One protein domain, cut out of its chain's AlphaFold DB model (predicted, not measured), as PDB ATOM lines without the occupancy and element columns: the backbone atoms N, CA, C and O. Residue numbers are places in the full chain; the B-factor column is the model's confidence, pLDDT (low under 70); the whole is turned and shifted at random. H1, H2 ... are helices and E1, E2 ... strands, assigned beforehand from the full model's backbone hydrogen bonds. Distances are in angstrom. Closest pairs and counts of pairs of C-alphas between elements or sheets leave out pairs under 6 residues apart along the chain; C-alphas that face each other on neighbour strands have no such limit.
ATOM      1  N   SER A  22     -18.547 -10.113  -6.913       96.50
ATOM      2  CA  SER A  22     -19.342 -10.985  -7.778       96.50
ATOM      3  C   SER A  22     -19.988 -12.113  -6.989       96.50
ATOM      4  O   SER A  22     -19.288 -12.875  -6.337       96.50
ATOM      5  N   LEU A  23     -21.305 -12.295  -7.108       96.44
ATOM      6  CA  LEU A  23     -22.013 -13.490  -6.637       96.44
ATOM      7  C   LEU A  23     -22.294 -14.427  -7.795       96.44
ATOM      8  O   LEU A  23     -22.768 -13.999  -8.849       96.44
ATOM      9  N   MET A  24     -22.049 -15.714  -7.582       96.38
ATOM     10  CA  MET A  24     -22.100 -16.713  -8.641       96.38
ATOM     11  C   MET A  24     -22.640 -18.037  -8.112       96.38
ATOM     12  O   MET A  24     -22.263 -18.489  -7.034       96.38
ATOM     13  N   CYS A  25     -23.518 -18.683  -8.877       96.25
ATOM     14  CA  CYS A  25     -23.898 -20.074  -8.635       96.25
ATOM     15  C   CYS A  25     -24.350 -20.782  -9.910       96.25
ATOM     16  O   CYS A  25     -24.827 -20.149 -10.857       96.25
ATOM     17  N   PHE A  26     -24.274 -22.111  -9.901       95.44
ATOM     18  CA  PHE A  26     -24.970 -22.957 -10.861       95.44
ATOM     19  C   PHE A  26     -26.205 -23.564 -10.220       95.44
ATOM     20  O   PHE A  26     -26.157 -24.073  -9.104       95.44
ATOM     21  N   ALA A  27     -27.327 -23.560 -10.932       95.00
ATOM     22  CA  ALA A  27     -28.530 -24.207 -10.438       95.00
ATOM     23  C   ALA A  27     -29.384 -24.803 -11.558       95.00
ATOM     24  O   ALA A  27     -29.403 -24.325 -12.690       95.00
ATOM     25  N   LYS A  28     -30.146 -25.843 -11.208       93.81
ATOM     26  CA  LYS A  28     -31.320 -26.286 -11.962       93.81
ATOM     27  C   LYS A  28     -32.544 -26.016 -11.108       93.81
ATOM     28  O   LYS A  28     -32.746 -26.665 -10.081       93.81
ATOM     29  N   ILE A  29     -33.354 -25.053 -11.526       92.88
ATOM     30  CA  ILE A  29     -34.601 -24.697 -10.844       92.88
ATOM     31  C   ILE A  29     -35.711 -25.600 -11.372       92.88
ATOM     32  O   ILE A  29     -35.934 -25.661 -12.584       92.88
ATOM     33  N   ASP A  30     -36.425 -26.292 -10.483       92.31
ATOM     34  CA  ASP A  30     -37.462 -27.226 -10.913       92.31
ATOM     35  C   ASP A  30     -38.618 -26.508 -11.620       92.31
ATOM     36  O   ASP A  30     -39.274 -25.623 -11.058       92.31
ATOM     37  N   LYS A  31     -38.909 -26.930 -12.853       89.00
ATOM     38  CA  LYS A  31     -39.924 -26.319 -13.717       89.00
ATOM     39  C   LYS A  31     -41.332 -26.396 -13.150       89.00
ATOM     40  O   LYS A  31     -42.187 -25.586 -13.506       89.00
ATOM     41  N   THR A  32     -41.603 -27.394 -12.316       84.94
ATOM     42  CA  THR A  32     -42.933 -27.606 -11.751       84.94
ATOM     43  C   THR A  32     -43.115 -26.868 -10.435       84.94
ATOM     44  O   THR A  32     -44.249 -26.483 -10.141       84.94
ATOM     45  N   GLY A  33     -42.023 -26.625  -9.704       85.19
ATOM     46  CA  GLY A  33     -42.037 -26.081  -8.352       85.19
ATOM     47  C   GLY A  33     -42.736 -27.017  -7.357       85.19
ATOM     48  O   GLY A  33     -43.186 -28.116  -7.694       85.19
ATOM     49  N   ARG A  34     -42.886 -26.579  -6.105       82.25
ATOM     50  CA  ARG A  34     -43.634 -27.333  -5.082       82.25
ATOM     51  C   ARG A  34     -45.125 -27.044  -5.202       82.25
ATOM     52  O   ARG A  34     -45.681 -26.210  -4.493       82.25
ATOM     53  N   ARG A  35     -45.750 -27.731  -6.157       75.50
ATOM     54  CA  ARG A  35     -47.200 -27.691  -6.396       75.50
ATOM     55  C   ARG A  35     -47.985 -28.222  -5.199       75.50
ATOM     56  O   ARG A  35     -47.499 -29.079  -4.462       75.50
ATOM     57  N   ALA A  36     -49.238 -27.784  -5.096       70.69
ATOM     58  CA  ALA A  36     -50.170 -28.257  -4.081       70.69
ATOM     59  C   ALA A  36     -50.312 -29.794  -4.061       70.69
ATOM     60  O   ALA A  36     -50.357 -30.474  -5.094       70.69
ATOM     61  N   SER A  37     -50.426 -30.342  -2.857       69.38
ATOM     62  CA  SER A  37     -51.022 -31.646  -2.573       69.38
ATOM     63  C   SER A  37     -52.370 -31.447  -1.873       69.38
ATOM     64  O   SER A  37     -52.734 -30.325  -1.532       69.38
ATOM     65  N   LEU A  38     -53.127 -32.524  -1.646       66.38
ATOM     66  CA  LEU A  38     -54.389 -32.419  -0.904       66.38
ATOM     67  C   LEU A  38     -54.175 -31.955   0.555       66.38
ATOM     68  O   LEU A  38     -55.072 -31.355   1.133       66.38
ATOM     69  N   LEU A  39     -52.996 -32.223   1.141       67.88
ATOM     70  CA  LEU A  39     -52.658 -31.882   2.534       67.88
ATOM     71  C   LEU A  39     -51.716 -30.678   2.670       67.88
ATOM     72  O   LEU A  39     -51.641 -30.065   3.730       67.88
ATOM     73  N   SER A  40     -50.983 -30.333   1.614       67.25
ATOM     74  CA  SER A  40     -50.075 -29.189   1.586       67.25
ATOM     75  C   SER A  40     -50.522 -28.243   0.482       67.25
ATOM     76  O   SER A  40     -50.565 -28.648  -0.675       67.25
ATOM     77  N   GLY A  41     -50.831 -26.991   0.817       74.00
ATOM     78  CA  GLY A  41     -51.184 -25.968  -0.174       74.00
ATOM     79  C   GLY A  41     -50.131 -25.793  -1.276       74.00
ATOM     80  O   GLY A  41     -49.040 -26.368  -1.217       74.00
ATOM     81  N   ASP A  42     -50.457 -25.007  -2.303       78.38
ATOM     82  CA  ASP A  42     -49.463 -24.596  -3.295       78.38
ATOM     83  C   ASP A  42     -48.383 -23.761  -2.605       78.38
ATOM     84  O   ASP A  42     -48.701 -22.900  -1.792       78.38
ATOM     85  N   ARG A  43     -47.116 -24.058  -2.886       81.38
ATOM     86  CA  ARG A  43     -45.966 -23.385  -2.271       81.38
ATOM     87  C   ARG A  43     -45.040 -22.793  -3.327       81.38
ATOM     88  O   ARG A  43     -43.907 -22.453  -3.008       81.38
ATOM     89  N   ARG A  44     -45.459 -22.724  -4.598       82.44
ATOM     90  CA  ARG A  44     -44.623 -22.215  -5.702       82.44
ATOM     91  C   ARG A  44     -44.216 -20.754  -5.521       82.44
ATOM     92  O   ARG A  44     -43.118 -20.383  -5.915       82.44
ATOM     93  N   ASP A  45     -45.079 -19.956  -4.914       77.12
ATOM     94  CA  ASP A  45     -44.838 -18.566  -4.524       77.12
ATOM     95  C   ASP A  45     -43.835 -18.431  -3.367       77.12
ATOM     96  O   ASP A  45     -43.221 -17.382  -3.193       77.12
ATOM     97  N   GLN A  46     -43.617 -19.493  -2.594       75.00
ATOM     98  CA  GLN A  46     -42.684 -19.549  -1.466       75.00
ATOM     99  C   GLN A  46     -41.323 -20.136  -1.852       75.00
ATOM    100  O   GLN A  46     -40.601 -20.658  -0.998       75.00
ATOM    101  N   GLN A  47     -40.967 -20.082  -3.136       78.38
ATOM    102  CA  GLN A  47     -39.733 -20.659  -3.647       78.38
ATOM    103  C   GLN A  47     -38.898 -19.656  -4.404       78.38
ATOM    104  O   GLN A  47     -39.439 -18.892  -5.198       78.38
ATOM    105  N   GLY A  48     -37.581 -19.785  -4.252       84.06
ATOM    106  CA  GLY A  48     -36.673 -19.327  -5.290       84.06
ATOM    107  C   GLY A  48     -35.447 -18.555  -4.846       84.06
ATOM    108  O   GLY A  48     -34.751 -18.061  -5.715       84.06
ATOM    109  N   THR A  49     -35.099 -18.460  -3.566       92.50
ATOM    110  CA  THR A  49     -33.804 -17.853  -3.221       92.50
ATOM    111  C   THR A  49     -32.649 -18.733  -3.682       92.50
ATOM    112  O   THR A  49     -32.562 -19.874  -3.246       92.50
ATOM    113  N   LEU A  50     -31.766 -18.221  -4.544       94.94
ATOM    114  CA  LEU A  50     -30.529 -18.913  -4.908       94.94
ATOM    115  C   LEU A  50     -29.446 -18.530  -3.899       94.94
ATOM    116  O   LEU A  50     -29.033 -19.365  -3.097       94.94
ATOM    117  N   LEU A  51     -29.079 -17.250  -3.877       95.31
ATOM    118  CA  LEU A  51     -28.076 -16.685  -2.976       95.31
ATOM    119  C   LEU A  51     -28.661 -15.481  -2.246       95.31
ATOM    120  O   LEU A  51     -29.387 -14.681  -2.845       95.31
ATOM    121  N   TRP A  52     -28.355 -15.356  -0.959       94.00
ATOM    122  CA  TRP A  52     -28.850 -14.267  -0.127       94.00
ATOM    123  C   TRP A  52     -27.844 -13.874   0.941       94.00
ATOM    124  O   TRP A  52     -27.565 -14.659   1.842       94.00
ATOM    125  N   ILE A  53     -27.378 -12.636   0.891       92.88
ATOM    126  CA  ILE A  53     -26.595 -12.019   1.957       92.88
ATOM    127  C   ILE A  53     -27.531 -11.027   2.647       92.88
ATOM    128  O   ILE A  53     -27.971 -10.073   2.002       92.88
ATOM    129  N   PRO A  54     -27.920 -11.255   3.910       90.44
ATOM    130  CA  PRO A  54     -28.873 -10.397   4.599       90.44
ATOM    131  C   PRO A  54     -28.206  -9.102   5.074       90.44
ATOM    132  O   PRO A  54     -27.068  -9.130   5.534       90.44
ATOM    133  N   SER A  55     -28.925  -7.983   5.019       89.44
ATOM    134  CA  SER A  55     -28.429  -6.697   5.522       89.44
ATOM    135  C   SER A  55     -28.321  -6.657   7.049       89.44
ATOM    136  O   SER A  55     -29.088  -7.314   7.762       89.44
ATOM    137  N   GLU A  56     -27.396  -5.845   7.570       84.94
ATOM    138  CA  GLU A  56     -27.391  -5.458   8.986       84.94
ATOM    139  C   GLU A  56     -28.734  -4.862   9.425       84.94
ATOM    140  O   GLU A  56     -29.286  -3.975   8.784       84.94
ATOM    141  N   TYR A  57     -29.281  -5.350  10.541       78.62
ATOM    142  CA  TYR A  57     -30.614  -4.958  11.019       78.62
ATOM    143  C   TYR A  57     -30.595  -3.711  11.917       78.62
ATOM    144  O   TYR A  57     -31.474  -3.523  12.757       78.62
ATOM    145  N   ASN A  58     -29.614  -2.824  11.736       76.75
ATOM    146  CA  ASN A  58     -29.487  -1.595  12.529       76.75
ATOM    147  C   ASN A  58     -30.649  -0.609  12.271       76.75
ATOM    148  O   ASN A  58     -30.864   0.318  13.050       76.75
ATOM    149  N   VAL A  59     -31.417  -0.843  11.200       75.94
ATOM    150  CA  VAL A  59     -32.626  -0.117  10.790       75.94
ATOM    151  C   VAL A  59     -33.751  -1.132  10.536       75.94
ATOM    152  O   VAL A  59     -33.504  -2.190   9.954       75.94
ATOM    153  N   SER A  60     -34.993  -0.835  10.954       74.00
ATOM    154  CA  SER A  60     -36.103  -1.814  10.942       74.00
ATOM    155  C   SER A  60     -36.367  -2.431   9.574       74.00
ATOM    156  O   SER A  60     -36.664  -3.617   9.481       74.00
ATOM    157  N   ASP A  61     -36.242  -1.647   8.506       80.44
ATOM    158  CA  ASP A  61     -36.583  -2.094   7.156       80.44
ATOM    159  C   ASP A  61     -35.501  -2.996   6.546       80.44
ATOM    160  O   ASP A  61     -35.792  -3.813   5.667       80.44
ATOM    161  N   MET A  62     -34.266  -2.919   7.052       86.00
ATOM    162  CA  MET A  62     -33.145  -3.733   6.573       86.00
ATOM    163  C   MET A  62     -33.276  -5.205   6.961       86.00
ATOM    164  O   MET A  62     -32.750  -6.072   6.270       86.00
ATOM    165  N   GLN A  63     -34.072  -5.533   7.984       81.19
ATOM    166  CA  GLN A  63     -34.282  -6.921   8.421       81.19
ATOM    167  C   GLN A  63     -34.906  -7.829   7.337       81.19
ATOM    168  O   GLN A  63     -34.872  -9.058   7.453       81.19
ATOM    169  N   HIS A  64     -35.506  -7.233   6.299       83.12
ATOM    170  CA  HIS A  64     -36.167  -7.932   5.195       83.12
ATOM    171  C   HIS A  64     -35.464  -7.777   3.844       83.12
ATOM    172  O   HIS A  64     -35.896  -8.419   2.870       83.12
ATOM    173  N   LYS A  65     -34.415  -6.951   3.790       89.25
ATOM    174  CA  LYS A  65     -33.645  -6.656   2.588       89.25
ATOM    175  C   LYS A  65     -32.323  -7.432   2.576       89.25
ATOM    176  O   LYS A  65     -31.787  -7.777   3.632       89.25
ATOM    177  N   PRO A  66     -31.828  -7.784   1.386       92.56
ATOM    178  CA  PRO A  66     -30.493  -8.321   1.245       92.56
ATOM    179  C   PRO A  66     -29.486  -7.184   1.074       92.56
ATOM    180  O   PRO A  66     -29.775  -6.222   0.368       92.56
ATOM    181  N   SER A  67     -28.272  -7.347   1.587       93.62
ATOM    182  CA  SER A  67     -27.123  -6.593   1.078       93.62
ATOM    183  C   SER A  67     -26.939  -6.913  -0.399       93.62
ATOM    184  O   SER A  67     -26.878  -6.016  -1.234       93.62
ATOM    185  N   ALA A  68     -26.993  -8.208  -0.728       95.38
ATOM    186  CA  ALA A  68     -26.983  -8.704  -2.091       95.38
ATOM    187  C   ALA A  68     -27.780 -10.009  -2.222       95.38
ATOM    188  O   ALA A  68     -27.742 -10.869  -1.337       95.38
ATOM    189  N   ALA A  69     -28.527 -10.177  -3.314       95.94
ATOM    190  CA  ALA A  69     -29.287 -11.401  -3.547       95.94
ATOM    191  C   ALA A  69     -29.511 -11.732  -5.021       95.94
ATOM    192  O   ALA A  69     -29.750 -10.858  -5.858       95.94
ATOM    193  N   ILE A  70     -29.563 -13.039  -5.279       97.31
ATOM    194  CA  ILE A  70     -30.107 -13.633  -6.497       97.31
ATOM    195  C   ILE A  70     -31.279 -14.512  -6.078       97.31
ATOM    196  O   ILE A  70     -31.113 -15.491  -5.341       97.31
ATOM    197  N   TYR A  71     -32.481 -14.176  -6.534       94.50
ATOM    198  CA  TYR A  71     -33.654 -14.980  -6.232       94.50
ATOM    199  C   TYR A  71     -34.677 -14.973  -7.357       94.50
ATOM    200  O   TYR A  71     -34.845 -14.026  -8.116       94.50
ATOM    201  N   PHE A  72     -35.396 -16.069  -7.426       90.88
ATOM    202  CA  PHE A  72     -36.451 -16.359  -8.356       90.88
ATOM    203  C   PHE A  72     -37.807 -16.183  -7.668       90.88
ATOM    204  O   PHE A  72     -37.977 -16.536  -6.503       90.88
ATOM    205  N   GLU A  73     -38.783 -15.664  -8.400       88.44
ATOM    206  CA  GLU A  73     -40.165 -15.533  -7.962       88.44
ATOM    207  C   GLU A  73     -41.079 -16.241  -8.966       88.44
ATOM    208  O   GLU A  73     -41.004 -16.013 -10.177       88.44
ATOM    209  N   THR A  74     -41.975 -17.095  -8.467       79.62
ATOM    210  CA  THR A  74     -43.090 -17.625  -9.260       79.62
ATOM    211  C   THR A  74     -44.386 -16.976  -8.821       79.62
ATOM    212  O   THR A  74     -44.779 -17.079  -7.665       79.62
ATOM    213  N   THR A  75     -45.112 -16.430  -9.786       69.00
ATOM    214  CA  THR A  75     -46.544 -16.162  -9.659       69.00
ATOM    215  C   THR A  75     -47.322 -17.194 -10.475       69.00
ATOM    216  O   THR A  75     -46.748 -17.963 -11.251       69.00
ATOM    217  N   ASN A  76     -48.648 -17.216 -10.345       59.75
ATOM    218  CA  ASN A  76     -49.498 -18.150 -11.095       59.75
ATOM    219  C   ASN A  76     -49.362 -18.019 -12.623       59.75
ATOM    220  O   ASN A  76     -49.666 -18.968 -13.342       59.75
ATOM    221  N   THR A  77     -48.903 -16.865 -13.116       65.81
ATOM    222  CA  THR A  77     -48.854 -16.526 -14.546       65.81
ATOM    223  C   THR A  77     -47.462 -16.175 -15.060       65.81
ATOM    224  O   THR A  77     -47.267 -16.113 -16.271       65.81
ATOM    225  N   SER A  78     -46.483 -15.939 -14.183       78.31
ATOM    226  CA  SER A  78     -45.140 -15.537 -14.597       78.31
ATOM    227  C   SER A  78     -44.064 -16.036 -13.644       78.31
ATOM    228  O   SER A  78     -44.315 -16.463 -12.518       78.31
ATOM    229  N   SER A  79     -42.838 -16.038 -14.134       86.88
ATOM    230  CA  SER A  79     -41.663 -16.506 -13.420       86.88
ATOM    231  C   SER A  79     -40.570 -15.479 -13.693       86.88
ATOM    232  O   SER A  79     -40.322 -15.141 -14.851       86.88
ATOM    233  N   LYS A  80     -40.003 -14.902 -12.634       93.06
ATOM    234  CA  LYS A  80     -39.050 -13.792 -12.715       93.06
ATOM    235  C   LYS A  80     -37.784 -14.126 -11.948       93.06
ATOM    236  O   LYS A  80     -37.850 -14.778 -10.914       93.06
ATOM    237  N   MET A  81     -36.645 -13.681 -12.460       95.50
ATOM    238  CA  MET A  81     -35.382 -13.699 -11.726       95.50
ATOM    239  C   MET A  81     -35.033 -12.271 -11.317       95.50
ATOM    240  O   MET A  81     -35.138 -11.352 -12.132       95.50
ATOM    241  N   HIS A  82     -34.629 -12.107 -10.065       96.69
ATOM    242  CA  HIS A  82     -34.279 -10.844  -9.441       96.69
ATOM    243  C   HIS A  82     -32.824 -10.867  -8.989       96.69
ATOM    244  O   HIS A  82     -32.360 -11.831  -8.380       96.69
ATOM    245  N   TYR A  83     -32.159  -9.753  -9.255       98.31
ATOM    246  CA  TYR A  83     -30.798  -9.443  -8.852       98.31
ATOM    247  C   TYR A  83     -30.875  -8.129  -8.093       98.31
ATOM    248  O   TYR A  83     -31.399  -7.153  -8.641       98.31
ATOM    249  N   VAL A  84     -30.454  -8.123  -6.832       97.56
ATOM    250  CA  VAL A  84     -30.666  -6.988  -5.925       97.56
ATOM    251  C   VAL A  84     -29.391  -6.680  -5.166       97.56
ATOM    252  O   VAL A  84     -28.791  -7.603  -4.621       97.56
ATOM    253  N   ILE A  85     -29.048  -5.395  -5.095       97.12
ATOM    254  CA  ILE A  85     -28.114  -4.814  -4.128       97.12
ATOM    255  C   ILE A  85     -28.865  -3.748  -3.344       97.12
ATOM    256  O   ILE A  85     -29.494  -2.884  -3.957       97.12
ATOM    257  N   THR A  86     -28.784  -3.788  -2.018       95.94
ATOM    258  CA  THR A  86     -29.161  -2.637  -1.187       95.94
ATOM    259  C   THR A  86     -27.922  -1.775  -1.005       95.94
ATOM    260  O   THR A  86     -26.865  -2.305  -0.679       95.94
ATOM    261  N   LEU A  87     -28.032  -0.475  -1.249       94.88
ATOM    262  CA  LEU A  87     -26.948   0.492  -1.079       94.88
ATOM    263  C   LEU A  87     -26.930   1.033   0.355       94.88
ATOM    264  O   LEU A  87     -27.914   0.909   1.082       94.88
ATOM    265  N   GLU A  88     -25.828   1.668   0.751       91.50
ATOM    266  CA  GLU A  88     -25.649   2.266   2.086       91.50
ATOM    267  C   GLU A  88     -26.756   3.260   2.484       91.50
ATOM    268  O   GLU A  88     -27.081   3.384   3.661       91.50
ATOM    269  N   ASP A  89     -27.376   3.930   1.509       92.06
ATOM    270  CA  ASP A  89     -28.496   4.849   1.730       92.06
ATOM    271  C   ASP A  89     -29.872   4.170   1.680       92.06
ATOM    272  O   ASP A  89     -30.896   4.829   1.493       92.06
ATOM    273  N   GLU A  90     -29.887   2.844   1.831       92.50
ATOM    274  CA  GLU A  90     -31.066   1.985   1.971       92.50
ATOM    275  C   GLU A  90     -31.909   1.811   0.695       92.50
ATOM    276  O   GLU A  90     -32.902   1.062   0.684       92.50
ATOM    277  N   SER A  91     -31.514   2.470  -0.399       93.88
ATOM    278  CA  SER A  91     -32.099   2.269  -1.724       93.88
ATOM    279  C   SER A  91     -31.631   0.955  -2.364       93.88
ATOM    280  O   SER A  91     -30.625   0.377  -1.965       93.88
ATOM    281  N   GLU A  92     -32.368   0.459  -3.363       95.69
ATOM    282  CA  GLU A  92     -32.031  -0.793  -4.051       95.69
ATOM    283  C   GLU A  92     -31.645  -0.553  -5.515       95.69
ATOM    284  O   GLU A  92     -32.401   0.055  -6.280       95.69
ATOM    285  N   LEU A  93     -30.525  -1.136  -5.941       97.56
ATOM    286  CA  LEU A  93     -30.290  -1.452  -7.345       97.56
ATOM    287  C   LEU A  93     -30.919  -2.807  -7.645       97.56
ATOM    288  O   LEU A  93     -30.614  -3.807  -6.996       97.56
ATOM    289  N   ARG A  94     -31.800  -2.849  -8.646       98.19
ATOM    290  CA  ARG A  94     -32.568  -4.052  -8.965       98.19
ATOM    291  C   ARG A  94     -32.654  -4.281 -10.463       98.19
ATOM    292  O   ARG A  94     -33.185  -3.454 -11.197       98.19
ATOM    293  N   VAL A  95     -32.238  -5.467 -10.897       98.50
ATOM    294  CA  VAL A  95     -32.549  -5.998 -12.229       98.50
ATOM    295  C   VAL A  95     -33.555  -7.128 -12.078       98.50
ATOM    296  O   VAL A  95     -33.419  -8.004 -11.227       98.50
ATOM    297  N   THR A  96     -34.604  -7.095 -12.897       97.44
ATOM    298  CA  THR A  96     -35.639  -8.128 -12.937       97.44
ATOM    299  C   THR A  96     -35.860  -8.563 -14.372       97.44
ATOM    300  O   THR A  96     -36.159  -7.733 -15.228       97.44
ATOM    301  N   ILE A  97     -35.753  -9.864 -14.622       96.12
ATOM    302  CA  ILE A  97     -35.961 -10.449 -15.948       96.12
ATOM    303  C   ILE A  97     -37.072 -11.493 -15.911       96.12
ATOM    304  O   ILE A  97     -37.300 -12.145 -14.890       96.12
ATOM    305  N   ASN A  98     -37.741 -11.688 -17.047       94.75
ATOM    306  CA  ASN A  98     -38.584 -12.865 -17.234       94.75
ATOM    307  C   ASN A  98     -37.686 -14.104 -17.288       94.75
ATOM    308  O   ASN A  98     -36.674 -14.106 -17.987       94.75
ATOM    309  N   TYR A  99     -38.057 -15.152 -16.560       91.19
ATOM    310  CA  TYR A  99     -37.256 -16.362 -16.458       91.19
ATOM    311  C   TYR A  99     -38.115 -17.617 -16.607       91.19
ATOM    312  O   TYR A  99     -39.056 -17.844 -15.845       91.19
ATOM    313  N   THR A 100     -37.762 -18.465 -17.571       88.62
ATOM    314  CA  THR A 100     -38.467 -19.723 -17.836       88.62
ATOM    315  C   THR A 100     -37.677 -20.887 -17.264       88.62
ATOM    316  O   THR A 100     -36.581 -21.193 -17.722       88.62
ATOM    317  N   ARG A 101     -38.263 -21.592 -16.297       87.81
ATOM    318  CA  ARG A 101     -37.687 -22.821 -15.742       87.81
ATOM    319  C   ARG A 101     -37.899 -23.987 -16.701       87.81
ATOM    320  O   ARG A 101     -39.023 -24.216 -17.147       87.81
ATOM    321  N   GLN A 102     -36.848 -24.751 -16.971       87.44
ATOM    322  CA  GLN A 102     -36.895 -25.833 -17.961       87.44
ATOM    323  C   GLN A 102     -36.617 -27.218 -17.366       87.44
ATOM    324  O   GLN A 102     -37.147 -28.214 -17.864       87.44
ATOM    325  N   ALA A 103     -35.847 -27.292 -16.280       90.69
ATOM    326  CA  ALA A 103     -35.391 -28.554 -15.717       90.69
ATOM    327  C   ALA A 103     -36.494 -29.295 -14.950       90.69
ATOM    328  O   ALA A 103     -37.177 -28.715 -14.108       90.69
ATOM    329  N   VAL A 104     -36.649 -30.596 -15.202       92.50
ATOM    330  CA  VAL A 104     -37.362 -31.490 -14.276       92.50
ATOM    331  C   VAL A 104     -36.326 -32.023 -13.305       92.50
ATOM    332  O   VAL A 104     -35.478 -32.825 -13.688       92.50
ATOM    333  N   VAL A 105     -36.366 -31.531 -12.073       92.44
ATOM    334  CA  VAL A 105     -35.418 -31.923 -11.026       92.44
ATOM    335  C   VAL A 105     -36.082 -32.886 -10.062       92.44
ATOM    336  O   VAL A 105     -35.479 -33.880  -9.669       92.44
ATOM    337  N   TRP A 106     -37.334 -32.612  -9.707       91.69
ATOM    338  CA  TRP A 106     -38.077 -33.399  -8.742       91.69
ATOM    339  C   TRP A 106     -39.209 -34.158  -9.421       91.69
ATOM    340  O   TRP A 106     -40.043 -33.585 -10.123       91.69
ATOM    341  N   ARG A 107     -39.295 -35.454  -9.129       89.38
ATOM    342  CA  ARG A 107     -40.483 -36.263  -9.397       89.38
ATOM    343  C   ARG A 107     -41.266 -36.467  -8.110       89.38
ATOM    344  O   ARG A 107     -40.702 -36.699  -7.038       89.38
ATOM    345  N   ARG A 108     -42.586 -36.404  -8.222       85.56
ATOM    346  CA  ARG A 108     -43.501 -36.663  -7.112       85.56
ATOM    347  C   ARG A 108     -43.785 -38.162  -7.048       85.56
ATOM    348  O   ARG A 108     -44.208 -38.744  -8.041       85.56
ATOM    349  N   ILE A 109     -43.542 -38.779  -5.896       83.19
ATOM    350  CA  ILE A 109     -43.816 -40.198  -5.643       83.19
ATOM    351  C   ILE A 109     -44.918 -40.290  -4.589       83.19
ATOM    352  O   ILE A 109     -44.877 -39.582  -3.583       83.19
ATOM    353  N   GLY A 110     -45.895 -41.165  -4.820       75.31
ATOM    354  CA  GLY A 110     -47.001 -41.423  -3.901       75.31
ATOM    355  C   GLY A 110     -48.365 -41.072  -4.491       75.31
ATOM    356  O   GLY A 110     -48.511 -40.840  -5.689       75.31
ATOM    357  N   ILE A 111     -49.369 -41.052  -3.622       68.38
ATOM    358  CA  ILE A 111     -50.774 -40.782  -3.952       68.38
ATOM    359  C   ILE A 111     -51.153 -39.359  -3.523       68.38
ATOM    360  O   ILE A 111     -50.449 -38.738  -2.728       68.38
ATOM    361  N   SER A 112     -52.245 -38.809  -4.061       61.06
ATOM    362  CA  SER A 112     -52.570 -37.369  -4.045       61.06
ATOM    363  C   SER A 112     -52.487 -36.654  -2.682       61.06
ATOM    364  O   SER A 112     -52.225 -35.447  -2.653       61.06
ATOM    365  N   PHE A 113     -52.674 -37.372  -1.570       62.41
ATOM    366  CA  PHE A 113     -52.611 -36.841  -0.202       62.41
ATOM    367  C   PHE A 113     -51.282 -37.093   0.529       62.41
ATOM    368  O   PHE A 113     -50.959 -36.356   1.448       62.41
ATOM    369  N   LEU A 114     -50.483 -38.079   0.117       67.00
ATOM    370  CA  LEU A 114     -49.195 -38.424   0.723       67.00
ATOM    371  C   LEU A 114     -48.176 -38.541  -0.399       67.00
ATOM    372  O   LEU A 114     -48.018 -39.582  -1.037       67.00
ATOM    373  N   SER A 115     -47.553 -37.411  -0.707       71.69
ATOM    374  CA  SER A 115     -46.581 -37.325  -1.779       71.69
ATOM    375  C   SER A 115     -45.260 -36.803  -1.268       71.69
ATOM    376  O   SER A 115     -45.204 -35.764  -0.617       71.69
ATOM    377  N   VAL A 116     -44.204 -37.519  -1.619       81.31
ATOM    378  CA  VAL A 116     -42.826 -37.127  -1.361       81.31
ATOM    379  C   VAL A 116     -42.161 -36.734  -2.672       81.31
ATOM    380  O   VAL A 116     -42.589 -37.146  -3.755       81.31
ATOM    381  N   TYR A 117     -41.114 -35.925  -2.580       86.50
ATOM    382  CA  TYR A 117     -40.279 -35.596  -3.726       86.50
ATOM    383  C   TYR A 117     -39.037 -36.480  -3.720       86.50
ATOM    384  O   TYR A 117     -38.359 -36.613  -2.707       86.50
ATOM    385  N   SER A 118     -38.756 -37.076  -4.869       89.69
ATOM    386  CA  SER A 118     -37.498 -37.752  -5.171       89.69
ATOM    387  C   SER A 118     -36.829 -36.990  -6.297       89.69
ATOM    388  O   SER A 118     -37.519 -36.434  -7.152       89.69
ATOM    389  N   ILE A 119     -35.500 -37.020  -6.346       91.00
ATOM    390  CA  ILE A 119     -34.776 -36.559  -7.531       91.00
ATOM    391  C   ILE A 119     -35.272 -37.380  -8.731       91.00
ATOM    392  O   ILE A 119     -35.445 -38.603  -8.631       91.00
ATOM    393  N   ASP A 120     -35.599 -36.694  -9.823       91.38
ATOM    394  CA  ASP A 120     -35.937 -37.324 -11.092       91.38
ATOM    395  C   ASP A 120     -34.666 -37.960 -11.671       91.38
ATOM    396  O   ASP A 120     -33.668 -37.257 -11.807       91.38
ATOM    397  N   PRO A 121     -34.650 -39.258 -12.023       89.81
ATOM    398  CA  PRO A 121     -33.441 -39.914 -12.527       89.81
ATOM    399  C   PRO A 121     -32.902 -39.283 -13.820       89.81
ATOM    400  O   PRO A 121     -31.718 -39.406 -14.111       89.81
ATOM    401  N   ASN A 122     -33.741 -38.567 -14.572       90.00
ATOM    402  CA  ASN A 122     -33.353 -37.877 -15.794       90.00
ATOM    403  C   ASN A 122     -32.967 -36.410 -15.551       90.00
ATOM    404  O   ASN A 122     -32.737 -35.684 -16.514       90.00
ATOM    405  N   HIS A 123     -32.857 -35.939 -14.301       89.44
ATOM    406  CA  HIS A 123     -32.483 -34.546 -14.007       89.44
ATOM    407  C   HIS A 123     -31.133 -34.138 -14.633       89.44
ATOM    408  O   HIS A 123     -30.881 -32.955 -14.886       89.44
ATOM    409  N   ALA A 124     -30.255 -35.114 -14.884       88.12
ATOM    410  CA  ALA A 124     -28.954 -34.925 -15.512       88.12
ATOM    411  C   ALA A 124     -29.046 -34.501 -16.990       88.12
ATOM    412  O   ALA A 124     -28.156 -33.801 -17.456       88.12
ATOM    413  N   GLN A 125     -30.128 -34.848 -17.701       88.38
ATOM    414  CA  GLN A 125     -30.306 -34.495 -19.120       88.38
ATOM    415  C   GLN A 125     -30.569 -32.998 -19.340       88.38
ATOM    416  O   GLN A 125     -30.420 -32.492 -20.449       88.38
ATOM    417  N   TYR A 126     -31.013 -32.294 -18.297       90.00
ATOM    418  CA  TYR A 126     -31.226 -30.854 -18.349       90.00
ATOM    419  C   TYR A 126     -29.894 -30.141 -18.115       90.00
ATOM    420  O   TYR A 126     -29.179 -30.525 -17.183       90.00
ATOM    421  N   PRO A 127     -29.551 -29.110 -18.901       88.06
ATOM    422  CA  PRO A 127     -28.317 -28.369 -18.688       88.06
ATOM    423  C   PRO A 127     -28.329 -27.687 -17.316       88.06
ATOM    424  O   PRO A 127     -29.386 -27.390 -16.754       88.06
ATOM    425  N   TRP A 128     -27.140 -27.469 -16.764       91.81
ATOM    426  CA  TRP A 128     -26.976 -26.509 -15.682       91.81
ATOM    427  C   TRP A 128     -27.114 -25.094 -16.237       91.81
ATOM    428  O   TRP A 128     -26.658 -24.823 -17.346       91.81
ATOM    429  N   ASN A 129     -27.727 -24.208 -15.456       94.31
ATOM    430  CA  ASN A 129     -27.728 -22.779 -15.728       94.31
ATOM    431  C   ASN A 129     -26.835 -22.076 -14.715       94.31
ATOM    432  O   ASN A 129     -26.816 -22.464 -13.543       94.31
ATOM    433  N   SER A 130     -26.124 -21.042 -15.150       96.50
ATOM    434  CA  SER A 130     -25.342 -20.196 -14.247       96.50
ATOM    435  C   SER A 130     -26.063 -18.882 -13.987       96.50
ATOM    436  O   SER A 130     -26.599 -18.287 -14.923       96.50
ATOM    437  N   TYR A 131     -26.002 -18.386 -12.758       98.06
ATOM    438  CA  TYR A 131     -26.579 -17.107 -12.358       98.06
ATOM    439  C   TYR A 131     -25.495 -16.270 -11.701       98.06
ATOM    440  O   TYR A 131     -24.853 -16.728 -10.754       98.06
ATOM    441  N   GLY A 132     -25.299 -15.064 -12.228       98.06
ATOM    442  CA  GLY A 132     -24.262 -14.146 -11.782       98.06
ATOM    443  C   GLY A 132     -24.824 -12.766 -11.469       98.06
ATOM    444  O   GLY A 132     -25.737 -12.284 -12.142       98.06
ATOM    445  N   LEU A 133     -24.260 -12.124 -10.458       98.31
ATOM    446  CA  LEU A 133     -24.491 -10.731 -10.100       98.31
ATOM    447  C   LEU A 133     -23.125 -10.101  -9.868       98.31
ATOM    448  O   LEU A 133     -22.342 -10.663  -9.112       98.31
ATOM    449  N   THR A 134     -22.855  -8.948 -10.466       98.19
ATOM    450  CA  THR A 134     -21.704  -8.122 -10.085       98.19
ATOM    451  C   THR A 134     -22.170  -6.787  -9.552       98.19
ATOM    452  O   THR A 134     -23.198  -6.259  -9.991       98.19
ATOM    453  N   PHE A 135     -21.416  -6.267  -8.595       97.75
ATOM    454  CA  PHE A 135     -21.565  -4.928  -8.068       97.75
ATOM    455  C   PHE A 135     -20.215  -4.221  -8.151       97.75
ATOM    456  O   PHE A 135     -19.219  -4.787  -7.712       97.75
ATOM    457  N   GLU A 136     -20.180  -3.029  -8.742       96.31
ATOM    458  CA  GLU A 136     -18.984  -2.187  -8.780       96.31
ATOM    459  C   GLU A 136     -19.319  -0.711  -8.555       96.31
ATOM    460  O   GLU A 136     -20.374  -0.221  -8.982       96.31
ATOM    461  N   THR A 137     -18.386   0.008  -7.940       93.19
ATOM    462  CA  THR A 137     -18.395   1.471  -7.855       93.19
ATOM    463  C   THR A 137     -17.345   2.050  -8.796       93.19
ATOM    464  O   THR A 137     -16.145   1.832  -8.652       93.19
ATOM    465  N   LYS A 138     -17.787   2.762  -9.835       91.44
ATOM    466  CA  LYS A 138     -16.886   3.252 -10.880       91.44
ATOM    467  C   LYS A 138     -17.427   4.482 -11.585       91.44
ATOM    468  O   LYS A 138     -18.601   4.546 -11.948       91.44
ATOM    469  N   ASN A 139     -16.532   5.421 -11.895       92.19
ATOM    470  CA  ASN A 139     -16.838   6.644 -12.643       92.19
ATOM    471  C   ASN A 139     -17.974   7.462 -12.002       92.19
ATOM    472  O   ASN A 139     -18.834   7.989 -12.714       92.19
ATOM    473  N   GLY A 140     -17.999   7.554 -10.670       92.94
ATOM    474  CA  GLY A 140     -19.031   8.292  -9.950       92.94
ATOM    475  C   GLY A 140     -20.383   7.576  -9.901       92.94
ATOM    476  O   GLY A 140     -21.401   8.251  -9.754       92.94
ATOM    477  N   LYS A 141     -20.424   6.249 -10.086       95.69
ATOM    478  CA  LYS A 141     -21.660   5.458 -10.124       95.69
ATOM    479  C   LYS A 141     -21.536   4.154  -9.361       95.69
ATOM    480  O   LYS A 141     -20.481   3.531  -9.369       95.69
ATOM    481  N   SER A 142     -22.661   3.709  -8.823       96.50
ATOM    482  CA  SER A 142     -22.850   2.363  -8.279       96.50
ATOM    483  C   SER A 142     -23.593   1.524  -9.312       96.50
ATOM    484  O   SER A 142     -24.647   1.951  -9.798       96.50
ATOM    485  N   ILE A 143     -23.051   0.368  -9.689       97.69
ATOM    486  CA  ILE A 143     -23.516  -0.414 -10.840       97.69
ATOM    487  C   ILE A 143     -23.747  -1.860 -10.414       97.69
ATOM    488  O   ILE A 143     -22.829  -2.538  -9.975       97.69
ATOM    489  N   LEU A 144     -24.970  -2.353 -10.613       98.31
ATOM    490  CA  LEU A 144     -25.300  -3.774 -10.569       98.31
ATOM    491  C   LEU A 144     -25.429  -4.303 -11.998       98.31
ATOM    492  O   LEU A 144     -26.229  -3.780 -12.778       98.31
ATOM    493  N   THR A 145     -24.728  -5.390 -12.318       98.62
ATOM    494  CA  THR A 145     -24.898  -6.116 -13.585       98.62
ATOM    495  C   THR A 145     -25.345  -7.553 -13.327       98.62
ATOM    496  O   THR A 145     -24.790  -8.260 -12.490       98.62
ATOM    497  N   ALA A 146     -26.385  -7.991 -14.036       98.69
ATOM    498  CA  ALA A 146     -26.977  -9.317 -13.885       98.69
ATOM    499  C   ALA A 146     -26.611 -10.227 -15.059       98.69
ATOM    500  O   ALA A 146     -26.644  -9.792 -16.215       98.69
ATOM    501  N   TYR A 147     -26.361 -11.505 -14.770       98.62
ATOM    502  CA  TYR A 147     -25.931 -12.508 -15.739       98.62
ATOM    503  C   TYR A 147     -26.737 -13.805 -15.632       98.62
ATOM    504  O   TYR A 147     -26.990 -14.308 -14.536       98.62
ATOM    505  N   VAL A 148     -27.082 -14.383 -16.784       97.81
ATOM    506  CA  VAL A 148     -27.600 -15.754 -16.917       97.81
ATOM    507  C   VAL A 148     -26.781 -16.462 -17.983       97.81
ATOM    508  O   VAL A 148     -26.559 -15.904 -19.053       97.81
ATOM    509  N   ASP A 149     -26.328 -17.678 -17.690       96.50
ATOM    510  CA  ASP A 149     -25.538 -18.509 -18.610       96.50
ATOM    511  C   ASP A 149     -24.298 -17.779 -19.171       96.50
ATOM    512  O   ASP A 149     -23.985 -17.837 -20.358       96.50
ATOM    513  N   GLY A 150     -23.618 -17.013 -18.307       96.38
ATOM    514  CA  GLY A 150     -22.447 -16.205 -18.662       96.38
ATOM    515  C   GLY A 150     -22.744 -14.970 -19.524       96.38
ATOM    516  O   GLY A 150     -21.816 -14.278 -19.933       96.38
ATOM    517  N   VAL A 151     -24.016 -14.673 -19.812       98.00
ATOM    518  CA  VAL A 151     -24.447 -13.545 -20.649       98.00
ATOM    519  C   VAL A 151     -25.093 -12.467 -19.789       98.00
ATOM    520  O   VAL A 151     -25.938 -12.761 -18.945       98.00
ATOM    521  N   GLN A 152     -24.731 -11.205 -20.024       98.38
ATOM    522  CA  GLN A 152     -25.376 -10.068 -19.373       98.38
ATOM    523  C   GLN A 152     -26.849  -9.973 -19.798       98.38
ATOM    524  O   GLN A 152     -27.158  -9.851 -20.982       98.38
ATOM    525  N   VAL A 153     -27.754  -9.982 -18.822       98.31
ATOM    526  CA  VAL A 153     -29.212  -9.919 -19.034       98.31
ATOM    527  C   VAL A 153     -29.833  -8.596 -18.594       98.31
ATOM    528  O   VAL A 153     -30.986  -8.317 -18.920       98.31
ATOM    529  N   GLY A 154     -29.089  -7.767 -17.863       98.19
ATOM    530  CA  GLY A 154     -29.529  -6.435 -17.471       98.19
ATOM    531  C   GLY A 154     -28.508  -5.714 -16.603       98.19
ATOM    532  O   GLY A 154     -27.533  -6.308 -16.144       98.19
ATOM    533  N   GLN A 155     -28.741  -4.422 -16.398       98.19
ATOM    534  CA  GLN A 155     -27.918  -3.560 -15.559       98.19
ATOM    535  C   GLN A 155     -28.808  -2.515 -14.880       98.19
ATOM    536  O   GLN A 155     -29.751  -2.012 -15.492       98.19
ATOM    537  N   ALA A 156     -28.509  -2.203 -13.624       98.19
ATOM    538  CA  ALA A 156     -29.080  -1.084 -12.890       98.19
ATOM    539  C   ALA A 156     -27.930  -0.225 -12.364       98.19
ATOM    540  O   ALA A 156     -26.911  -0.758 -11.935       98.19
ATOM    541  N   GLN A 157     -28.087   1.093 -12.404       97.06
ATOM    542  CA  GLN A 157     -27.062   2.017 -11.933       97.06
ATOM    543  C   GLN A 157     -27.690   3.187 -11.188       97.06
ATOM    544  O   GLN A 157     -28.834   3.560 -11.463       97.06
ATOM    545  N   LYS A 158     -26.910   3.793 -10.301       96.44
ATOM    546  CA  LYS A 158     -27.256   5.022  -9.595       96.44
ATOM    547  C   LYS A 158     -26.066   5.972  -9.601       96.44
ATOM    548  O   LYS A 158     -24.923   5.527  -9.514       96.44
ATOM    549  N   ASP A 159     -26.351   7.261  -9.733       96.25
ATOM    550  CA  ASP A 159     -25.331   8.300  -9.632       96.25
ATOM    551  C   ASP A 159     -24.861   8.436  -8.176       96.25
ATOM    552  O   ASP A 159     -25.667   8.402  -7.245       96.25
ATOM    553  N   GLY A 160     -23.552   8.601  -7.998       93.12
ATOM    554  CA  GLY A 160     -22.872   8.501  -6.712       93.12
ATOM    555  C   GLY A 160     -22.230   7.127  -6.520       93.12
ATOM    556  O   GLY A 160     -22.848   6.088  -6.765       93.12
ATOM    557  N   GLU A 161     -20.972   7.132  -6.084       91.94
ATOM    558  CA  GLU A 161     -20.292   5.934  -5.589       91.94
ATOM    559  C   GLU A 161     -20.788   5.678  -4.167       91.94
ATOM    560  O   GLU A 161     -20.501   6.447  -3.253       91.94
ATOM    561  N   GLN A 162     -21.601   4.638  -4.024       92.88
ATOM    562  CA  GLN A 162     -22.180   4.174  -2.776       92.88
ATOM    563  C   GLN A 162     -21.799   2.716  -2.608       92.88
ATOM    564  O   GLN A 162     -21.856   1.944  -3.562       92.88
ATOM    565  N   ARG A 163     -21.440   2.344  -1.388       91.94
ATOM    566  CA  ARG A 163     -21.153   0.956  -1.035       91.94
ATOM    567  C   ARG A 163     -22.435   0.138  -1.004       91.94
ATOM    568  O   ARG A 163     -23.531   0.695  -0.844       91.94
ATOM    569  N   ALA A 164     -22.314  -1.182  -1.126       92.31
ATOM    570  CA  ALA A 164     -23.440  -2.023  -0.745       92.31
ATOM    571  C   ALA A 164     -23.639  -1.935   0.773       92.31
ATOM    572  O   ALA A 164     -22.721  -1.631   1.533       92.31
ATOM    573  N   TYR A 165     -24.864  -2.178   1.218       92.06
ATOM    574  CA  TYR A 165     -25.196  -2.164   2.631       92.06
ATOM    575  C   TYR A 165     -24.461  -3.311   3.344       92.06
ATOM    576  O   TYR A 165     -24.514  -4.442   2.851       92.06
ATOM    577  N   PRO A 166     -23.835  -3.085   4.507       88.44
ATOM    578  CA  PRO A 166     -22.988  -4.088   5.144       88.44
ATOM    579  C   PRO A 166     -23.758  -5.326   5.613       88.44
ATOM    580  O   PRO A 166     -24.965  -5.282   5.894       88.44
ATOM    581  N   SER A 167     -23.033  -6.441   5.733       86.31
ATOM    582  CA  SER A 167     -23.518  -7.692   6.317       86.31
ATOM    583  C   SER A 167     -22.473  -8.344   7.217       86.31
ATOM    584  O   SER A 167     -21.323  -8.514   6.833       86.31
ATOM    585  N   LYS A 168     -22.909  -8.807   8.394       83.44
ATOM    586  CA  LYS A 168     -22.099  -9.609   9.333       83.44
ATOM    587  C   LYS A 168     -22.535 -11.071   9.423       83.44
ATOM    588  O   LYS A 168     -22.013 -11.821  10.237       83.44
ATOM    589  N   TYR A 169     -23.529 -11.483   8.637       79.19
ATOM    590  CA  TYR A 169     -24.184 -12.792   8.803       79.19
ATOM    591  C   TYR A 169     -23.798 -13.804   7.720       79.19
ATOM    592  O   TYR A 169     -24.375 -14.891   7.662       79.19
ATOM    593  N   GLY A 170     -22.846 -13.442   6.857       83.38
ATOM    594  CA  GLY A 170     -22.414 -14.255   5.728       83.38
ATOM    595  C   GLY A 170     -23.505 -14.457   4.673       83.38
ATOM    596  O   GLY A 170     -24.498 -13.733   4.602       83.38
ATOM    597  N   MET A 171     -23.315 -15.473   3.833       89.00
ATOM    598  CA  MET A 171     -24.222 -15.807   2.736       89.00
ATOM    599  C   MET A 171     -25.061 -17.051   3.058       89.00
ATOM    600  O   MET A 171     -24.547 -18.106   3.419       89.00
ATOM    601  N   SER A 172     -26.370 -16.951   2.840       90.25
ATOM    602  CA  SER A 172     -27.306 -18.072   2.840       90.25
ATOM    603  C   SER A 172     -27.508 -18.605   1.426       90.25
ATOM    604  O   SER A 172     -27.792 -17.857   0.487       90.25
ATOM    605  N   ILE A 173     -27.418 -19.927   1.292       91.94
ATOM    606  CA  ILE A 173     -27.637 -20.647   0.040       91.94
ATOM    607  C   ILE A 173     -29.003 -21.329   0.099       91.94
ATOM    608  O   ILE A 173     -29.318 -22.072   1.027       91.94
ATOM    609  N   GLY A 174     -29.831 -21.088  -0.914       91.00
ATOM    610  CA  GLY A 174     -31.098 -21.788  -1.077       91.00
ATOM    611  C   GLY A 174     -32.230 -21.337  -0.144       91.00
ATOM    612  O   GLY A 174     -33.252 -22.019  -0.041       91.00
ATOM    613  N   ARG A 175     -32.071 -20.220   0.573       88.31
ATOM    614  CA  ARG A 175     -33.076 -19.686   1.506       88.31
ATOM    615  C   ARG A 175     -32.887 -18.187   1.703       88.31
ATOM    616  O   ARG A 175     -31.756 -17.735   1.877       88.31
ATOM    617  N   LYS A 176     -33.993 -17.440   1.779       86.69
ATOM    618  CA  LYS A 176     -33.987 -16.056   2.268       86.69
ATOM    619  C   LYS A 176     -33.653 -16.069   3.762       86.69
ATOM    620  O   LYS A 176     -34.468 -16.504   4.585       86.69
ATOM    621  N   ALA A 177     -32.432 -15.659   4.102       78.19
ATOM    622  CA  ALA A 177     -32.063 -15.411   5.487       78.19
ATOM    623  C   ALA A 177     -32.671 -14.076   5.910       78.19
ATOM    624  O   ALA A 177     -32.574 -13.075   5.208       78.19
ATOM    625  N   LEU A 178     -33.362 -14.089   7.034       72.19
ATOM    626  CA  LEU A 178     -34.011 -12.919   7.587       72.19
ATOM    627  C   LEU A 178     -33.506 -12.772   9.014       72.19
ATOM    628  O   LEU A 178     -33.333 -13.773   9.711       72.19
ATOM    629  N   ASN A 179     -33.270 -11.531   9.419       65.81
ATOM    630  CA  ASN A 179     -32.601 -11.218  10.676       65.81
ATOM    631  C   ASN A 179     -33.588 -10.895  11.811       65.81
ATOM    632  O   ASN A 179     -33.248 -10.138  12.715       65.81
ATOM    633  N   SER A 180     -34.810 -11.446  11.792       62.56
ATOM    634  CA  SER A 180     -35.798 -11.201  12.853       62.56
ATOM    635  C   SER A 180     -36.261 -12.486  13.554       62.56
ATOM    636  O   SER A 180     -36.151 -13.606  13.064       62.56
ATOM    637  N   SER A 181     -36.742 -12.347  14.783       54.56
ATOM    638  CA  SER A 181     -37.185 -13.469  15.619       54.56
ATOM    639  C   SER A 181     -38.597 -13.968  15.276       54.56
ATOM    640  O   SER A 181     -39.013 -15.013  15.774       54.56
ATOM    641  N   PHE A 182     -39.319 -13.276  14.387       50.88
ATOM    642  CA  PHE A 182     -40.682 -13.613  13.973       50.88
ATOM    643  C   PHE A 182     -40.775 -13.656  12.448       50.88
ATOM    644  O   PHE A 182     -40.780 -12.624  11.780       50.88
ATOM    645  N   HIS A 183     -40.878 -14.862  11.892       57.62
ATOM    646  CA  HIS A 183     -41.037 -15.062  10.453       57.62
ATOM    647  C   HIS A 183     -42.187 -16.006  10.169       57.62
ATOM    648  O   HIS A 183     -42.282 -17.067  10.791       57.62
ATOM    649  N   SER A 184     -43.009 -15.640   9.190       55.34
ATOM    650  CA  SER A 184     -43.929 -16.585   8.578       55.34
ATOM    651  C   SER A 184     -43.152 -17.517   7.637       55.34
ATOM    652  O   SER A 184     -42.088 -17.160   7.120       55.34
ATOM    653  N   ASP A 185     -43.659 -18.729   7.407       55.44
ATOM    654  CA  ASP A 185     -43.052 -19.663   6.444       55.44
ATOM    655  C   ASP A 185     -42.978 -19.070   5.023       55.44
ATOM    656  O   ASP A 185     -42.082 -19.418   4.249       55.44
ATOM    657  N   ASP A 186     -43.867 -18.123   4.713       57.03
ATOM    658  CA  ASP A 186     -43.966 -17.446   3.419       57.03
ATOM    659  C   ASP A 186     -42.769 -16.528   3.135       57.03
ATOM    660  O   ASP A 186     -42.429 -16.288   1.968       57.03
ATOM    661  N   ASP A 187     -42.086 -16.083   4.192       64.44
ATOM    662  CA  ASP A 187     -40.970 -15.148   4.096       64.44
ATOM    663  C   ASP A 187     -39.656 -15.847   3.725       64.44
ATOM    664  O   ASP A 187     -38.756 -15.219   3.176       64.44
ATOM    665  N   ARG A 188     -39.511 -17.153   3.978       65.12
ATOM    666  CA  ARG A 188     -38.203 -17.839   3.888       65.12
ATOM    667  C   ARG A 188     -37.798 -18.273   2.469       65.12
ATOM    668  O   ARG A 188     -36.642 -18.642   2.266       65.12
ATOM    669  N   LYS A 189     -38.719 -18.212   1.496       82.12
ATOM    670  CA  LYS A 189     -38.508 -18.431   0.042       82.12
ATOM    671  C   LYS A 189     -37.500 -19.545  -0.322       82.12
ATOM    672  O   LYS A 189     -36.542 -19.320  -1.060       82.12
ATOM    673  N   TYR A 190     -37.702 -20.763   0.178       87.62
ATOM    674  CA  TYR A 190     -36.746 -21.866  -0.000       87.62
ATOM    675  C   TYR A 190     -36.535 -22.264  -1.464       87.62
ATOM    676  O   TYR A 190     -37.476 -22.397  -2.246       87.62
ATOM    677  N   PHE A 191     -35.294 -22.551  -1.828       91.56
ATOM    678  CA  PHE A 191     -34.951 -23.089  -3.130       91.56
ATOM    679  C   PHE A 191     -35.559 -24.471  -3.353       91.56
ATOM    680  O   PHE A 191     -35.685 -25.290  -2.440       91.56
ATOM    681  N   PHE A 192     -35.935 -24.735  -4.601       90.88
ATOM    682  CA  PHE A 192     -36.471 -26.024  -5.002       90.88
ATOM    683  C   PHE A 192     -35.902 -26.430  -6.348       90.88
ATOM    684  O   PHE A 192     -36.385 -26.058  -7.418       90.88
ATOM    685  N   GLY A 193     -34.829 -27.195  -6.253       92.56
ATOM    686  CA  GLY A 193     -33.980 -27.558  -7.366       92.56
ATOM    687  C   GLY A 193     -32.706 -28.203  -6.843       92.56
ATOM    688  O   GLY A 193     -32.660 -28.641  -5.694       92.56
ATOM    689  N   ILE A 194     -31.677 -28.215  -7.678       93.38
ATOM    690  CA  ILE A 194     -30.312 -28.577  -7.290       93.38
ATOM    691  C   ILE A 194     -29.384 -27.406  -7.589       93.38
ATOM    692  O   ILE A 194     -29.610 -26.679  -8.557       93.38
ATOM    693  N   MET A 195     -28.386 -27.205  -6.738       93.75
ATOM    694  CA  MET A 195     -27.417 -26.121  -6.845       93.75
ATOM    695  C   MET A 195     -26.017 -26.690  -6.687       93.75
ATOM    696  O   MET A 195     -25.833 -27.672  -5.970       93.75
ATOM    697  N   ASP A 196     -25.066 -26.072  -7.367       89.94
ATOM    698  CA  ASP A 196     -23.651 -26.388  -7.292       89.94
ATOM    699  C   ASP A 196     -22.830 -25.095  -7.421       89.94
ATOM    700  O   ASP A 196     -23.336 -24.077  -7.905       89.94
ATOM    701  N   GLN A 197     -21.576 -25.140  -6.971       87.00
ATOM    702  CA  GLN A 197     -20.579 -24.071  -7.107       87.00
ATOM    703  C   GLN A 197     -21.123 -22.668  -6.789       87.00
ATOM    704  O   GLN A 197     -21.043 -21.751  -7.606       87.00
ATOM    705  N   ALA A 198     -21.713 -22.520  -5.604       91.31
ATOM    706  CA  ALA A 198     -22.150 -21.237  -5.073       91.31
ATOM    707  C   ALA A 198     -20.992 -20.534  -4.355       91.31
ATOM    708  O   ALA A 198     -20.325 -21.149  -3.521       91.31
ATOM    709  N   GLY A 199     -20.777 -19.253  -4.645       90.19
ATOM    710  CA  GLY A 199     -19.693 -18.490  -4.040       90.19
ATOM    711  C   GLY A 199     -19.756 -16.996  -4.327       90.19
ATOM    712  O   GLY A 199     -20.654 -16.506  -5.020       90.19
ATOM    713  N   MET A 200     -18.767 -16.302  -3.773       92.12
ATOM    714  CA  MET A 200     -18.489 -14.896  -4.017       92.12
ATOM    715  C   MET A 200     -17.010 -14.712  -4.353       92.12
ATOM    716  O   MET A 200     -16.176 -15.486  -3.889       92.12
ATOM    717  N   ASP A 201     -16.723 -13.702  -5.162       92.69
ATOM    718  CA  ASP A 201     -15.381 -13.195  -5.449       92.69
ATOM    719  C   ASP A 201     -15.338 -11.711  -5.047       92.69
ATOM    720  O   ASP A 201     -16.344 -11.010  -5.194       92.69
ATOM    721  N   ASP A 202     -14.200 -11.252  -4.533       90.12
ATOM    722  CA  ASP A 202     -13.958  -9.908  -3.980       90.12
ATOM    723  C   ASP A 202     -13.706  -8.843  -5.063       90.12
ATOM    724  O   ASP A 202     -13.261  -7.731  -4.784       90.12
ATOM    725  N   ARG A 203     -13.990  -9.184  -6.324       92.88
ATOM    726  CA  ARG A 203     -13.991  -8.249  -7.448       92.88
ATOM    727  C   ARG A 203     -15.246  -8.382  -8.289       92.88
ATOM    728  O   ARG A 203     -15.816  -9.466  -8.456       92.88
ATOM    729  N   ALA A 204     -15.628  -7.289  -8.934       95.44
ATOM    730  CA  ALA A 204     -16.634  -7.315  -9.984       95.44
ATOM    731  C   ALA A 204     -16.062  -7.929 -11.269       95.44
ATOM    732  O   ALA A 204     -15.132  -7.398 -11.878       95.44
ATOM    733  N   PHE A 205     -16.624  -9.052 -11.707       96.38
ATOM    734  CA  PHE A 205     -16.222  -9.681 -12.960       96.38
ATOM    735  C   PHE A 205     -16.722  -8.865 -14.145       96.38
ATOM    736  O   PHE A 205     -17.866  -8.408 -14.204       96.38
ATOM    737  N   THR A 206     -15.885  -8.773 -15.165       96.56
ATOM    738  CA  THR A 206     -16.307  -8.277 -16.469       96.56
ATOM    739  C   THR A 206     -17.253  -9.278 -17.152       96.56
ATOM    740  O   THR A 206     -17.224 -10.479 -16.860       96.56
ATOM    741  N   PRO A 207     -18.048  -8.844 -18.152       97.31
ATOM    742  CA  PRO A 207     -18.859  -9.767 -18.947       97.31
ATOM    743  C   PRO A 207     -18.058 -10.909 -19.586       97.31
ATOM    744  O   PRO A 207     -18.565 -12.020 -19.731       97.31
ATOM    745  N   TYR A 208     -16.800 -10.655 -19.954       97.44
ATOM    746  CA  TYR A 208     -15.920 -11.680 -20.507       97.44
ATOM    747  C   TYR A 208     -15.551 -12.745 -19.466       97.44
ATOM    748  O   TYR A 208     -15.604 -13.935 -19.764       97.44
ATOM    749  N   GLU A 209     -15.233 -12.339 -18.238       97.38
ATOM    750  CA  GLU A 209     -14.880 -13.261 -17.154       97.38
ATOM    751  C   GLU A 209     -16.075 -14.089 -16.690       97.38
ATOM    752  O   GLU A 209     -15.939 -15.299 -16.527       97.38
ATOM    753  N   MET A 210     -17.263 -13.483 -16.583       97.25
ATOM    754  CA  MET A 210     -18.508 -14.218 -16.314       97.25
ATOM    755  C   MET A 210     -18.781 -15.280 -17.380       97.25
ATOM    756  O   MET A 210     -19.171 -16.407 -17.063       97.25
ATOM    757  N   LYS A 211     -18.517 -14.957 -18.651       96.50
ATOM    758  CA  LYS A 211     -18.617 -15.927 -19.741       96.50
ATOM    759  C   LYS A 211     -17.574 -17.040 -19.616       96.50
ATOM    760  O   LYS A 211     -17.912 -18.206 -19.805       96.50
ATOM    761  N   LEU A 212     -16.317 -16.708 -19.319       94.56
ATOM    762  CA  LEU A 212     -15.255 -17.703 -19.149       94.56
ATOM    763  C   LEU A 212     -15.535 -18.650 -17.981       94.56
ATOM    764  O   LEU A 212     -15.330 -19.855 -18.125       94.56
ATOM    765  N   TRP A 213     -16.024 -18.123 -16.859       93.69
ATOM    766  CA  TRP A 213     -16.456 -18.917 -15.714       93.69
ATOM    767  C   TRP A 213     -17.568 -19.895 -16.113       93.69
ATOM    768  O   TRP A 213     -17.415 -21.103 -15.919       93.69
ATOM    769  N   HIS A 214     -18.627 -19.399 -16.768       94.50
ATOM    770  CA  HIS A 214     -19.706 -20.245 -17.281       94.50
ATOM    771  C   HIS A 214     -19.177 -21.357 -18.199       94.50
ATOM    772  O   HIS A 214     -19.412 -22.542 -17.960       94.50
ATOM    773  N   ASP A 215     -18.418 -20.982 -19.232       92.88
ATOM    774  CA  ASP A 215     -17.881 -21.917 -20.218       92.88
ATOM    775  C   ASP A 215     -16.947 -22.957 -19.575       92.88
ATOM    776  O   ASP A 215     -16.942 -24.115 -19.993       92.88
ATOM    777  N   GLY A 216     -16.134 -22.565 -18.588       87.69
ATOM    778  CA  GLY A 216     -15.186 -23.453 -17.910       87.69
ATOM    779  C   GLY A 216     -15.880 -24.583 -17.149       87.69
ATOM    780  O   GLY A 216     -15.509 -25.756 -17.272       87.69
ATOM    781  N   VAL A 217     -16.947 -24.251 -16.426       84.88
ATOM    782  CA  VAL A 217     -17.756 -25.236 -15.695       84.88
ATOM    783  C   VAL A 217     -18.590 -26.070 -16.659       84.88
ATOM    784  O   VAL A 217     -18.597 -27.297 -16.572       84.88
ATOM    785  N   MET A 218     -19.226 -25.454 -17.657       84.44
ATOM    786  CA  MET A 218     -20.036 -26.211 -18.613       84.44
ATOM    787  C   MET A 218     -19.197 -27.186 -19.449       84.44
ATOM    788  O   MET A 218     -19.633 -28.315 -19.671       84.44
ATOM    789  N   LYS A 219     -17.969 -26.826 -19.844       75.75
ATOM    790  CA  LYS A 219     -17.050 -27.741 -20.550       75.75
ATOM    791  C   LYS A 219     -16.635 -28.939 -19.698       75.75
ATOM    792  O   LYS A 219     -16.551 -30.043 -20.226       75.75
ATOM    793  N   SER A 220     -16.395 -28.745 -18.401       61.28
ATOM    794  CA  SER A 220     -16.065 -29.851 -17.489       61.28
ATOM    795  C   SER A 220     -17.287 -30.716 -17.159       61.28
ATOM    796  O   SER A 220     -17.159 -31.933 -17.069       61.28
ATOM    797  N   SER A 221     -18.489 -30.129 -17.109       56.22
ATOM    798  CA  SER A 221     -19.755 -30.854 -16.907       56.22
ATOM    799  C   SER A 221     -20.117 -31.828 -18.044       56.22
ATOM    800  O   SER A 221     -20.935 -32.727 -17.856       56.22
TER     801      SER A 221
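AT A GLANCE: This is residues 22 to 221 of the 228 residues of an uncharacterized protein of Candidatus Cloacimonas sp (UniProt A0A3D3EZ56). Two twisted sheets, E10 E9 E8 E1 E11 and E2 E3 E4 E5, lie face to face as a sandwich, and H2, the last helix of the printed part, covers the other face of the larger sheet. The two-strand hairpin E6 E7 lies far out at one end of the longest axis, and the small helix H1 sits near one end of E2. The printed part has 200 residues, with two named helices and eleven named strands in the order E1 E2 H1 E3 E4 E5 E6 E7 E8 E9 E10 E11 H2; of the 106 residues in named elements 86 are in strands, and the class is mostly strand. The sheets, in the orders E10 E9 E8 E1 E11, E2 E3 E4 E5 and E6 E7, are antiparallel. The whole is compact, with a radius of gyration of the C-alphas of 17.4 A, and spans 58 by 44 by 29 A.

IN THESE COORDINATES: E1, residues 22 to 29, begins at C-alpha 22 (-19.342, -10.985, -7.778) and bends by 54 degrees at residue 26. E2 is 49 to 54, H1 60 to 64, E3 66 to 74, E4 79 to 86 with 22.3 A, and E5 92 to 98. E6, 106 to 111, and E7, 114 to 119, precede E8, 129 to 138, with 28.6 A. E9 is 141 to 148, E10 151 to 159 with 24.5 A, and E11 193 to 201 with 23.6 A. H2, 207 to 221, spans 21.2 A and ends at C-alpha 221 (-19.755, -30.854, -16.907).

HOW THE PARTS SIT: In the five-strand sheet, N 24 and O 199 of E1 and E11 are 3.0 A apart, and N 25 and O 131 of E1 and E8 are 3.0 A apart. E8 E9 E10 form a meander, each strand the antiparallel neighbour of the one before, with N 134 and O 145 at 2.9 A and N 144 and O 156 at 2.8 A. H2 is on this sheet, making two layers, at a height of 9.2 A, along the strands at 22 degrees to E8 on the local plane. In the other sheet, E3 E4 E5 form a second meander, with N 71 and O 82 at 3.0 A and N 83 and O 95 at 2.9 A; between the neighbour strands E2 and E3, N 53 and O 68 are within hydrogen-bond range at 2.9 A. Across the sandwich the closest C-alphas of E5 and E10 are Leu 93 and Ala 156, 5.7 A. In the hairpin E6 and E7, N 109 and O 116 are 2.9 A apart. H2 has every O i to N i+4 pair within hydrogen-bond range; H1 has 0 of 1, and 1 of 2 O i to N i+3 pairs.

THE WHOLE: The C-alphas of Ile 111 and Asn 139, farthest apart, are 59.0 A apart. The printed part has no cut. The links E1 to E2 and E10 to E11 are long, and residues 172 to 173 pair antiparallel with residues 51 to 52 of E2. The mean pLDDT of the printed part is 87.3, with residues 37 to 40, 75 to 77, 111 to 114, 179 to 188 and 220 to 221 under 70.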